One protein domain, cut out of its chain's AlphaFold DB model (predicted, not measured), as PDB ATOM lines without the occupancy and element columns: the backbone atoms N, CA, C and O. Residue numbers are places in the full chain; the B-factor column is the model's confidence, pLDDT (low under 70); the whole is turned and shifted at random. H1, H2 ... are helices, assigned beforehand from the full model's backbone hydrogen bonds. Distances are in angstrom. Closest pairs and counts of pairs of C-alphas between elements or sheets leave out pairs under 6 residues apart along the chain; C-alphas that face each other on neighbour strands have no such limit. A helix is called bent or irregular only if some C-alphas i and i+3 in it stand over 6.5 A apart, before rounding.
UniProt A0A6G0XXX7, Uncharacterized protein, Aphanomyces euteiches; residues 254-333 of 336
ATOM      1  N   ALA A 254       4.217   5.775  36.171       81.81
ATOM      2  CA  ALA A 254       4.528   4.847  37.257       81.81
ATOM      3  C   ALA A 254       5.937   5.080  37.832       81.81
ATOM      4  O   ALA A 254       6.096   5.136  39.048       81.81
ATOM      5  N   GLU A 255       6.942   5.283  36.974       85.00
ATOM      6  CA  GLU A 255       8.301   5.647  37.401       85.00
ATOM      7  C   GLU A 255       8.328   7.034  38.055       85.00
ATOM      8  O   GLU A 255       8.889   7.177  39.134       85.00
ATOM      9  N   ALA A 256       7.644   8.032  37.482       85.69
ATOM     10  CA  ALA A 256       7.551   9.374  38.063       85.69
ATOM     11  C   ALA A 256       6.836   9.386  39.432       85.69
ATOM     12  O   ALA A 256       7.244  10.107  40.342       85.69
ATOM     13  N   VAL A 257       5.800   8.558  39.616       91.31
ATOM     14  CA  VAL A 257       5.155   8.321  40.920       91.31
ATOM     15  C   VAL A 257       6.110   7.641  41.897       91.31
ATOM     16  O   VAL A 257       6.166   8.046  43.058       91.31
ATOM     17  N   TRP A 258       6.878   6.647  41.447       92.94
ATOM     18  CA  TRP A 258       7.850   5.958  42.294       92.94
ATOM     19  C   TRP A 258       9.007   6.875  42.711       92.94
ATOM     20  O   TRP A 258       9.358   6.911  43.886       92.94
ATOM     21  N   ASP A 259       9.543   7.691  41.802       89.31
ATOM     22  CA  ASP A 259      10.523   8.733  42.127       89.31
ATOM     23  C   ASP A 259       9.937   9.777  43.082       89.31
ATOM     24  O   ASP A 259      10.585  10.156  44.054       89.31
ATOM     25  N   GLY A 260       8.697  10.221  42.843       91.12
ATOM     26  CA  GLY A 260       7.976  11.128  43.734       91.12
ATOM     27  C   GLY A 260       7.851  10.563  45.150       91.12
ATOM     28  O   GLY A 260       8.117  11.265  46.124       91.12
ATOM     29  N   PHE A 261       7.535   9.273  45.271       95.62
ATOM     30  CA  PHE A 261       7.533   8.551  46.539       95.62
ATOM     31  C   PHE A 261       8.935   8.438  47.156       95.62
ATOM     32  O   PHE A 261       9.089   8.687  48.348       95.62
ATOM     33  N   MET A 262       9.973   8.147  46.369       93.88
ATOM     34  CA  MET A 262      11.356   8.091  46.856       93.88
ATOM     35  C   MET A 262      11.869   9.459  47.337       93.88
ATOM     36  O   MET A 262      12.597   9.512  48.328       93.88
ATOM     37  N   LEU A 263      11.451  10.565  46.711       91.31
ATOM     38  CA  LEU A 263      11.705  11.924  47.206       91.31
ATOM     39  C   LEU A 263      11.055  12.156  48.576       91.31
ATOM     40  O   LEU A 263      11.691  12.728  49.453       91.31
ATOM     41  N   ILE A 264       9.818  11.687  48.774       95.00
ATOM     42  CA  ILE A 264       9.101  11.800  50.052       95.00
ATOM     43  C   ILE A 264       9.737  10.915  51.131       95.00
ATOM     44  O   ILE A 264       9.937  11.372  52.253       95.00
ATOM     45  N   VAL A 265      10.079   9.665  50.809       94.06
ATOM     46  CA  VAL A 265      10.704   8.690  51.724       94.06
ATOM     47  C   VAL A 265      12.027   9.203  52.299       94.06
ATOM     48  O   VAL A 265      12.324   8.939  53.462       94.06
ATOM     49  N   ASN A 266      12.795   9.950  51.503       90.00
ATOM     50  CA  ASN A 266      14.066  10.550  51.910       90.00
ATOM     51  C   ASN A 266      13.932  12.011  52.389       90.00
ATOM     52  O   ASN A 266      14.943  12.644  52.693       90.00
ATOM     53  N   ASP A 267      12.718  12.567  52.459       92.19
ATOM     54  CA  ASP A 267      12.515  13.932  52.948       92.19
ATOM     55  C   ASP A 267      12.712  13.989  54.480       92.19
ATOM     56  O   ASP A 267      12.147  13.151  55.197       92.19
ATOM     57  N   PRO A 268      13.479  14.962  55.017       90.25
ATOM     58  CA  PRO A 268      13.729  15.074  56.454       90.25
ATOM     59  C   PRO A 268      12.457  15.100  57.305       90.25
ATOM     60  O   PRO A 268      12.453  14.525  58.396       90.25
ATOM     61  N   TYR A 269      11.365  15.695  56.804       92.50
ATOM     62  CA  TYR A 269      10.086  15.705  57.513       92.50
ATOM     63  C   TYR A 269       9.526  14.289  57.692       92.50
ATOM     64  O   TYR A 269       9.120  13.922  58.795       92.50
ATOM     65  N   THR A 270       9.541  13.467  56.640       91.19
ATOM     66  CA  THR A 270       9.050  12.080  56.677       91.19
ATOM     67  C   THR A 270       9.872  11.236  57.647       91.19
ATOM     68  O   THR A 270       9.306  10.514  58.471       91.19
ATOM     69  N   VAL A 271      11.203  11.365  57.598       90.25
ATOM     70  CA  VAL A 271      12.126  10.616  58.468       90.25
ATOM     71  C   VAL A 271      11.914  10.966  59.941       90.25
ATOM     72  O   VAL A 271      11.863  10.058  60.769       90.25
ATOM     73  N   GLN A 272      11.716  12.246  60.267       90.88
ATOM     74  CA  GLN A 272      11.431  12.697  61.635       90.88
ATOM     75  C   GLN A 272      10.011  12.329  62.104       90.88
ATOM     76  O   GLN A 272       9.820  11.983  63.266       90.88
ATOM     77  N   THR A 273       9.016  12.375  61.212       92.31
ATOM     78  CA  THR A 273       7.587  12.238  61.563       92.31
ATOM     79  C   THR A 273       7.096  10.787  61.623       92.31
ATOM     80  O   THR A 273       6.138  10.499  62.344       92.31
ATOM     81  N   LEU A 274       7.716   9.871  60.867       90.00
ATOM     82  CA  LEU A 274       7.372   8.440  60.846       90.00
ATOM     83  C   LEU A 274       8.460   7.547  61.461       90.00
ATOM     84  O   LEU A 274       8.149   6.498  62.022       90.00
ATOM     85  N   GLY A 275       9.731   7.940  61.357       90.94
ATOM     86  CA  GLY A 275      10.860   7.100  61.748       90.94
ATOM     87  C   GLY A 275      11.151   5.958  60.765       90.94
ATOM     88  O   GLY A 275      10.293   5.465  60.028       90.94
ATOM     89  N   VAL A 276      12.404   5.497  60.772       88.50
ATOM     90  CA  VAL A 276      12.909   4.457  59.855       88.50
ATOM     91  C   VAL A 276      12.087   3.148  59.872       88.50
ATOM     92  O   VAL A 276      11.883   2.592  58.790       88.50
ATOM     93  N   PRO A 277      11.574   2.629  61.012       89.75
ATOM     94  CA  PRO A 277      10.773   1.400  61.015       89.75
ATOM     95  C   PRO A 277       9.448   1.527  60.247       89.75
ATOM     96  O   PRO A 277       9.132   0.662  59.430       89.75
ATOM     97  N   ALA A 278       8.703   2.620  60.444       87.31
ATOM     98  CA  ALA A 278       7.442   2.846  59.737       87.31
ATOM     99  C   ALA A 278       7.675   3.134  58.246       87.31
ATOM    100  O   ALA A 278       6.937   2.631  57.404       87.31
ATOM    101  N   ILE A 279       8.758   3.839  57.899       92.44
ATOM    102  CA  ILE A 279       9.172   4.021  56.498       92.44
ATOM    103  C   ILE A 279       9.481   2.671  55.832       92.44
ATOM    104  O   ILE A 279       9.058   2.441  54.699       92.44
ATOM    105  N   LYS A 280      10.141   1.734  56.530       91.31
ATOM    106  CA  LYS A 280      10.354   0.368  56.019       91.31
ATOM    107  C   LYS A 280       9.034  -0.385  55.797       91.31
ATOM    108  O   LYS A 280       8.901  -1.008  54.745       91.31
ATOM    109  N   LYS A 281       8.052  -0.285  56.711       91.06
ATOM    110  CA  LYS A 281       6.686  -0.824  56.504       91.06
ATOM    111  C   LYS A 281       6.053  -0.215  55.247       91.06
ATOM    112  O   LYS A 281       5.672  -0.945  54.341       91.06
ATOM    113  N   MET A 282       6.019   1.113  55.161       93.50
ATOM    114  CA  MET A 282       5.410   1.875  54.067       93.50
ATOM    115  C   MET A 282       6.007   1.526  52.691       93.50
ATOM    116  O   MET A 282       5.270   1.284  51.737       93.50
ATOM    117  N   VAL A 283       7.338   1.424  52.584       93.12
ATOM    118  CA  VAL A 283       8.020   0.997  51.347       93.12
ATOM    119  C   VAL A 283       7.721  -0.470  51.012       93.12
ATOM    120  O   VAL A 283       7.565  -0.796  49.837       93.12
ATOM    121  N   ALA A 284       7.609  -1.359  52.004       91.38
ATOM    122  CA  ALA A 284       7.227  -2.754  51.774       91.38
ATOM    123  C   ALA A 284       5.770  -2.885  51.287       91.38
ATOM    124  O   ALA A 284       5.517  -3.625  50.337       91.38
ATOM    125  N   THR A 285       4.836  -2.118  51.861       90.69
ATOM    126  CA  THR A 285       3.441  -2.033  51.403       90.69
ATOM    127  C   THR A 285       3.371  -1.569  49.951       90.69
ATOM    128  O   THR A 285       2.848  -2.287  49.102       90.69
ATOM    129  N   PHE A 286       3.957  -0.417  49.617       92.38
ATOM    130  CA  PHE A 286       3.855   0.148  48.266       92.38
ATOM    131  C   PHE A 286       4.693  -0.576  47.194       92.38
ATOM    132  O   PHE A 286       4.554  -0.282  46.007       92.38
ATOM    133  N   ARG A 287       5.515  -1.567  47.574       89.38
ATOM    134  CA  ARG A 287       6.098  -2.538  46.630       89.38
ATOM    135  C   ARG A 287       5.094  -3.597  46.156       89.38
ATOM    136  O   ARG A 287       5.275  -4.108  45.049       89.38
ATOM    137  N   LYS A 288       4.052  -3.936  46.936       86.94
ATOM    138  CA  LYS A 288       3.002  -4.870  46.485       86.94
ATOM    139  C   LYS A 288       2.241  -4.240  45.308       86.94
ATOM    140  O   LYS A 288       1.879  -3.067  45.357       86.94
ATOM    141  N   VAL A 289       1.945  -5.025  44.267       83.12
ATOM    142  CA  VAL A 289       1.219  -4.534  43.073       83.12
ATOM    143  C   VAL A 289      -0.163  -3.974  43.440       83.12
ATOM    144  O   VAL A 289      -0.553  -2.939  42.909       83.12
ATOM    145  N   SER A 290      -0.838  -4.590  44.418       86.50
ATOM    146  CA  SER A 290      -2.159  -4.207  44.940       86.50
ATOM    147  C   SER A 290      -2.282  -2.759  45.425       86.50
ATOM    148  O   SER A 290      -3.376  -2.212  45.389       86.50
ATOM    149  N   HIS A 291      -1.189  -2.127  45.868       88.50
ATOM    150  CA  HIS A 291      -1.216  -0.761  46.410       88.50
ATOM    151  C   HIS A 291      -0.560   0.270  45.468       88.50
ATOM    152  O   HIS A 291      -0.327   1.407  45.878       88.50
ATOM    153  N   LYS A 292      -0.251  -0.085  44.207       86.94
ATOM    154  CA  LYS A 292       0.380   0.844  43.245       86.94
ATOM    155  C   LYS A 292      -0.537   1.996  42.830       86.94
ATOM    156  O   LYS A 292      -0.075   3.134  42.766       86.94
ATOM    157  N   ASP A 293      -1.823   1.738  42.600       86.75
ATOM    158  CA  ASP A 293      -2.784   2.807  42.296       86.75
ATOM    159  C   ASP A 293      -3.101   3.657  43.533       86.75
ATOM    160  O   ASP A 293      -3.207   4.880  43.433       86.75
ATOM    161  N   THR A 294      -3.116   3.047  44.722       89.62
ATOM    162  CA  THR A 294      -3.178   3.761  46.004       89.62
ATOM    163  C   THR A 294      -1.987   4.709  46.170       89.62
ATOM    164  O   THR A 294      -2.178   5.889  46.467       89.62
ATOM    165  N   LEU A 295      -0.760   4.239  45.898       93.25
ATOM    166  CA  LEU A 295       0.439   5.081  45.896       93.25
ATOM    167  C   LEU A 295       0.295   6.241  44.907       93.25
ATOM    168  O   LEU A 295       0.514   7.392  45.276       93.25
ATOM    169  N   ARG A 296      -0.094   5.948  43.660       92.00
ATOM    170  CA  ARG A 296      -0.299   6.948  42.605       92.00
ATOM    171  C   ARG A 296      -1.280   8.034  43.038       92.00
ATOM    172  O   ARG A 296      -0.956   9.209  42.895       92.00
ATOM    173  N   GLY A 297      -2.425   7.663  43.612       90.44
ATOM    174  CA  GLY A 297      -3.393   8.616  44.155       90.44
ATOM    175  C   GLY A 297      -2.783   9.512  45.236       90.44
ATOM    176  O   GLY A 297      -2.846  10.736  45.131       90.44
ATOM    177  N   ILE A 298      -2.134   8.924  46.248       94.19
ATOM    178  CA  ILE A 298      -1.552   9.677  47.372       94.19
ATOM    179  C   ILE A 298      -0.412  10.603  46.901       94.19
ATOM    180  O   ILE A 298      -0.363  11.764  47.314       94.19
ATOM    181  N   VAL A 299       0.481  10.146  46.011       94.25
ATOM    182  CA  VAL A 299       1.579  10.977  45.475       94.25
ATOM    183  C   VAL A 299       1.035  12.137  44.633       94.25
ATOM    184  O   VAL A 299       1.474  13.270  44.830       94.25
ATOM    185  N   LEU A 300       0.061  11.904  43.744       90.81
ATOM    186  CA  LEU A 300      -0.515  12.965  42.904       90.81
ATOM    187  C   LEU A 300      -1.291  14.002  43.735       90.81
ATOM    188  O   LEU A 300      -1.070  15.197  43.558       90.81
ATOM    189  N   MET A 301      -2.089  13.581  44.725       90.44
ATOM    190  CA  MET A 301      -2.741  14.502  45.680       90.44
ATOM    191  C   MET A 301      -1.746  15.297  46.548       90.44
ATOM    192  O   MET A 301      -2.084  16.351  47.092       90.44
ATOM    193  N   SER A 302      -0.511  14.807  46.684       92.44
ATOM    194  CA  SER A 302       0.562  15.500  47.406       92.44
ATOM    195  C   SER A 302       1.292  16.538  46.546       92.44
ATOM    196  O   SER A 302       2.009  17.378  47.095       92.44
ATOM    197  N   CYS A 303       1.118  16.516  45.223       92.31
ATOM    198  CA  CYS A 303       1.733  17.462  44.293       92.31
ATOM    199  C   CYS A 303       0.997  18.824  44.254       92.31
ATOM    200  O   CYS A 303      -0.178  18.911  44.619       92.31
ATOM    201  N   PRO A 304       1.665  19.908  43.809       85.38
ATOM    202  CA  PRO A 304       1.017  21.177  43.473       85.38
ATOM    203  C   PRO A 304      -0.010  21.062  42.339       85.38
ATOM    204  O   PRO A 304      -1.055  21.702  42.414       85.38
ATOM    205  N   ASN A 305       0.266  20.241  41.320       85.50
ATOM    206  CA  ASN A 305      -0.652  19.949  40.218       85.50
ATOM    207  C   ASN A 305      -0.857  18.422  40.070       85.50
ATOM    208  O   ASN A 305       0.012  17.753  39.494       85.50
ATOM    209  N   PRO A 306      -1.983  17.868  40.568       84.19
ATOM    210  CA  PRO A 306      -2.291  16.434  40.500       84.19
ATOM    211  C   PRO A 306      -2.467  15.869  39.084       84.19
ATOM    212  O   PRO A 306      -2.218  14.685  38.877       84.19
ATOM    213  N   GLU A 307      -2.834  16.699  38.103       81.50
ATOM    214  CA  GLU A 307      -3.022  16.282  36.702       81.50
ATOM    215  C   GLU A 307      -1.694  16.121  35.940       81.50
ATOM    216  O   GLU A 307      -1.665  15.718  34.776       81.50
ATOM    217  N   SER A 308      -0.567  16.439  36.584       76.88
ATOM    218  CA  SER A 308       0.767  16.369  35.988       76.88
ATOM    219  C   SER A 308       1.665  15.362  36.723       76.88
ATOM    220  O   SER A 308       1.525  15.194  37.937       76.88
ATOM    221  N   PRO A 309       2.606  14.684  36.034       82.88
ATOM    222  CA  PRO A 309       3.504  13.730  36.682       82.88
ATOM    223  C   PRO A 309       4.320  14.370  37.822       82.88
ATOM    224  O   PRO A 309       4.697  15.543  37.709       82.88
ATOM    225  N   PRO A 310       4.646  13.634  38.901       86.62
ATOM    226  CA  PRO A 310       5.530  14.138  39.947       86.62
ATOM    227  C   PRO A 310       6.942  14.389  39.406       86.62
ATOM    228  O   PRO A 310       7.439  13.656  38.552       86.62
ATOM    229  N   SER A 311       7.598  15.438  39.898       82.88
ATOM    230  CA  SER A 311       8.907  15.883  39.409       82.88
ATOM    231  C   SER A 311       9.672  16.611  40.508       82.88
ATOM    232  O   SER A 311       9.114  17.476  41.176       82.88
ATOM    233  N   SER A 312      10.966  16.322  40.675       77.75
ATOM    234  CA  SER A 312      11.813  16.977  41.686       77.75
ATOM    235  C   SER A 312      11.948  18.495  41.499       77.75
ATOM    236  O   SER A 312      12.252  19.188  42.470       77.75
ATOM    237  N   THR A 313      11.721  19.005  40.283       74.62
ATOM    238  CA  THR A 313      11.959  20.408  39.902       74.62
ATOM    239  C   THR A 313      10.700  21.183  39.516       74.62
ATOM    240  O   THR A 313      10.651  22.386  39.753       74.62
ATOM    241  N   THR A 314       9.689  20.532  38.927       74.81
ATOM    242  CA  THR A 314       8.524  21.220  38.325       74.81
ATOM    243  C   THR A 314       7.179  20.894  38.974       74.81
ATOM    244  O   THR A 314       6.251  21.685  38.857       74.81
ATOM    245  N   ASN A 315       7.058  19.760  39.667       85.06
ATOM    246  CA  ASN A 315       5.826  19.333  40.336       85.06
ATOM    247  C   ASN A 315       6.180  18.441  41.538       85.06
ATOM    248  O   ASN A 315       5.943  17.230  41.537       85.06
ATOM    249  N   ARG A 316       6.868  19.021  42.531       88.31
ATOM    250  CA  ARG A 316       7.442  18.261  43.653       88.31
ATOM    251  C   ARG A 316       6.352  17.889  44.665       88.31
ATOM    252  O   ARG A 316       5.716  18.800  45.194       88.31
ATOM    253  N   PRO A 317       6.155  16.598  44.996       92.81
ATOM    254  CA  PRO A 317       5.200  16.206  46.023       92.81
ATOM    255  C   PRO A 317       5.617  16.731  47.403       92.81
ATOM    256  O   PRO A 317       6.790  16.700  47.779       92.81
ATOM    257  N   SER A 318       4.638  17.210  48.168       93.44
ATOM    258  CA  SER A 318       4.815  17.659  49.548       93.44
ATOM    259  C   SER A 318       4.835  16.464  50.500       93.44
ATOM    260  O   SER A 318       3.841  15.745  50.621       93.44
ATOM    261  N   ALA A 319       5.947  16.284  51.218       92.12
ATOM    262  CA  ALA A 319       6.098  15.230  52.220       92.12
ATOM    263  C   ALA A 319       5.024  15.297  53.322       92.12
ATOM    264  O   ALA A 319       4.481  14.266  53.708       92.12
ATOM    265  N   ILE A 320       4.652  16.507  53.760       92.88
ATOM    266  CA  ILE A 320       3.605  16.738  54.769       92.88
ATOM    267  C   ILE A 320       2.258  16.194  54.269       92.88
ATOM    268  O   ILE A 320       1.695  15.286  54.878       92.88
ATOM    269  N   LYS A 321       1.798  16.655  53.092       93.44
ATOM    270  CA  LYS A 321       0.548  16.173  52.475       93.44
ATOM    271  C   LYS A 321       0.547  14.657  52.262       93.44
ATOM    272  O   LYS A 321      -0.507  14.031  52.387       93.44
ATOM    273  N   PHE A 322       1.694  14.070  51.923       96.44
ATOM    274  CA  PHE A 322       1.801  12.628  51.725       96.44
ATOM    275  C   PHE A 322       1.637  11.869  53.041       96.44
ATOM    276  O   PHE A 322       0.840  10.937  53.099       96.44
ATOM    277  N   VAL A 323       2.346  12.275  54.100       94.88
ATOM    278  CA  VAL A 323       2.284  11.628  55.422       94.88
ATOM    279  C   VAL A 323       0.871  11.694  56.010       94.88
ATOM    280  O   VAL A 323       0.388  10.688  56.532       94.88
ATOM    281  N   ASP A 324       0.176  12.825  55.867       93.19
ATOM    282  CA  ASP A 324      -1.205  12.981  56.342       93.19
ATOM    283  C   ASP A 324      -2.187  12.074  55.585       93.19
ATOM    284  O   ASP A 324      -3.028  11.404  56.192       93.19
ATOM    285  N   ASN A 325      -2.071  12.003  54.255       91.75
ATOM    286  CA  ASN A 325      -2.920  11.127  53.445       91.75
ATOM    287  C   ASN A 325      -2.579   9.640  53.636       91.75
ATOM    288  O   ASN A 325      -3.497   8.826  53.688       91.75
ATOM    289  N   TYR A 326      -1.301   9.282  53.805       93.44
ATOM    290  CA  TYR A 326      -0.874   7.924  54.154       93.44
ATOM    291  C   TYR A 326      -1.482   7.483  55.492       93.44
ATOM    292  O   TYR A 326      -2.126   6.439  55.551       93.44
ATOM    293  N   ARG A 327      -1.369   8.308  56.545       91.19
ATOM    294  CA  ARG A 327      -1.966   8.024  57.862       91.19
ATOM    295  C   ARG A 327      -3.484   7.866  57.787       91.19
ATOM    296  O   ARG A 327      -4.026   6.958  58.406       91.19
ATOM    297  N   ARG A 328      -4.168   8.702  56.998       90.19
ATOM    298  CA  ARG A 328      -5.618   8.587  56.763       90.19
ATOM    299  C   ARG A 328      -5.991   7.283  56.043       90.19
ATOM    300  O   ARG A 328      -6.990   6.669  56.388       90.19
ATOM    301  N   GLN A 329      -5.194   6.844  55.068       88.56
ATOM    302  CA  GLN A 329      -5.406   5.574  54.358       88.56
ATOM    303  C   GLN A 329      -5.130   4.355  55.258       88.56
ATOM    304  O   GLN A 329      -5.878   3.382  55.213       88.56
ATOM    305  N   GLU A 330      -4.118   4.436  56.129       87.81
ATOM    306  CA  GLU A 330      -3.821   3.416  57.145       87.81
ATOM    307  C   GLU A 330      -4.951   3.317  58.189       87.81
ATOM    308  O   GLU A 330      -5.393   2.219  58.507       87.81
ATOM    309  N   GLN A 331      -5.520   4.448  58.630       87.06
ATOM    310  CA  GLN A 331      -6.718   4.492  59.488       87.06
ATOM    311  C   GLN A 331      -7.985   3.913  58.833       87.06
ATOM    312  O   GLN A 331      -8.916   3.536  59.542       87.06
ATOM    313  N   PHE A 332      -8.037   3.853  57.501       85.75
ATOM    314  CA  PHE A 332      -9.147   3.281  56.735       85.75
ATOM    315  C   PHE A 332      -8.880   1.837  56.259       85.75
ATOM    316  O   PHE A 332      -9.683   1.304  55.497       85.75
ATOM    317  N   GLY A 333      -7.778   1.197  56.677       83.06
ATOM    318  CA  GLY A 333      -7.489  -0.210  56.360       83.06
ATOM    319  C   GLY A 333      -7.066  -0.490  54.909       83.06
ATOM    320  O   GLY A 333      -7.178  -1.619  54.447       83.06
TER     321      GLY A 333
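Overview. This is residues 254 to 333 of the 336 residues of an uncharacterized protein of Aphanomyces euteiches (UniProt A0A6G0XXX7). Four crossed helices make a compact cluster, their centres at the corners of a rough square in the order H1, H2, H4, H3, with H2 sharply kinked. A long loop, residues 303 to 318, joins H3 to H4 and makes one end of the body. The 80 printed residues hold four named helices, H1 to H4 along the chain, and no named strand: the class is all helix. The whole is compact, with a radius of gyration of the C-alphas of 11.5 A, and spans 30 by 27 by 19 A.

Arrangement. H1, residues 254 to 265, and H2, residues 268 to 287, form a helical hairpin and only just touch, with 3 pairs of C-alphas within 8 A; the closest are those of Ile 264 and Thr 270, 6.6 A apart. H2 is irregular, with C-alphas 273 and 276 9.6 A apart and a kink of 104 degrees near residue 276. H3, residues 289 to 302, is irregular too, with C-alphas 290 and 293 7.5 A apart. H3 and H2 touch only at the corner, and only just, with 3 pairs; the closest C-alphas, of Phe 286 and Lys 292, are 6.1 A apart. H3 touches H1, closest at the C-alphas of Val 257 and Arg 296, 5.9 A. H4, residues 319 to 331, touches H3 at a steep tilt of 46 degrees, opposite ways, closest at the C-alphas of Ser 302 and Lys 321, 5.1 A. H4 also touches H2, closest at the C-alphas of Thr 270 and Ala 319, 6.2 A. Every O i to N i+4 pair is within hydrogen-bond range in H1 and H4, against 13 of 16 in H2 and 8 of 10 in H3.

Along the chain. H1 begins at C-alpha 254 (4.528, 4.847, 37.257). H2 measures 21.6 A and H3 20.5 A from first to last C-alpha. H4 ends at C-alpha 331 (-6.718, 4.492, 59.488).

Size, cuts and confidence. The farthest C-alphas, of Thr 313 and Gly 333, are 32.8 A apart. The printed part has no cut; the H3 to H4 link is long. No printed residue is under 70 in pLDDT.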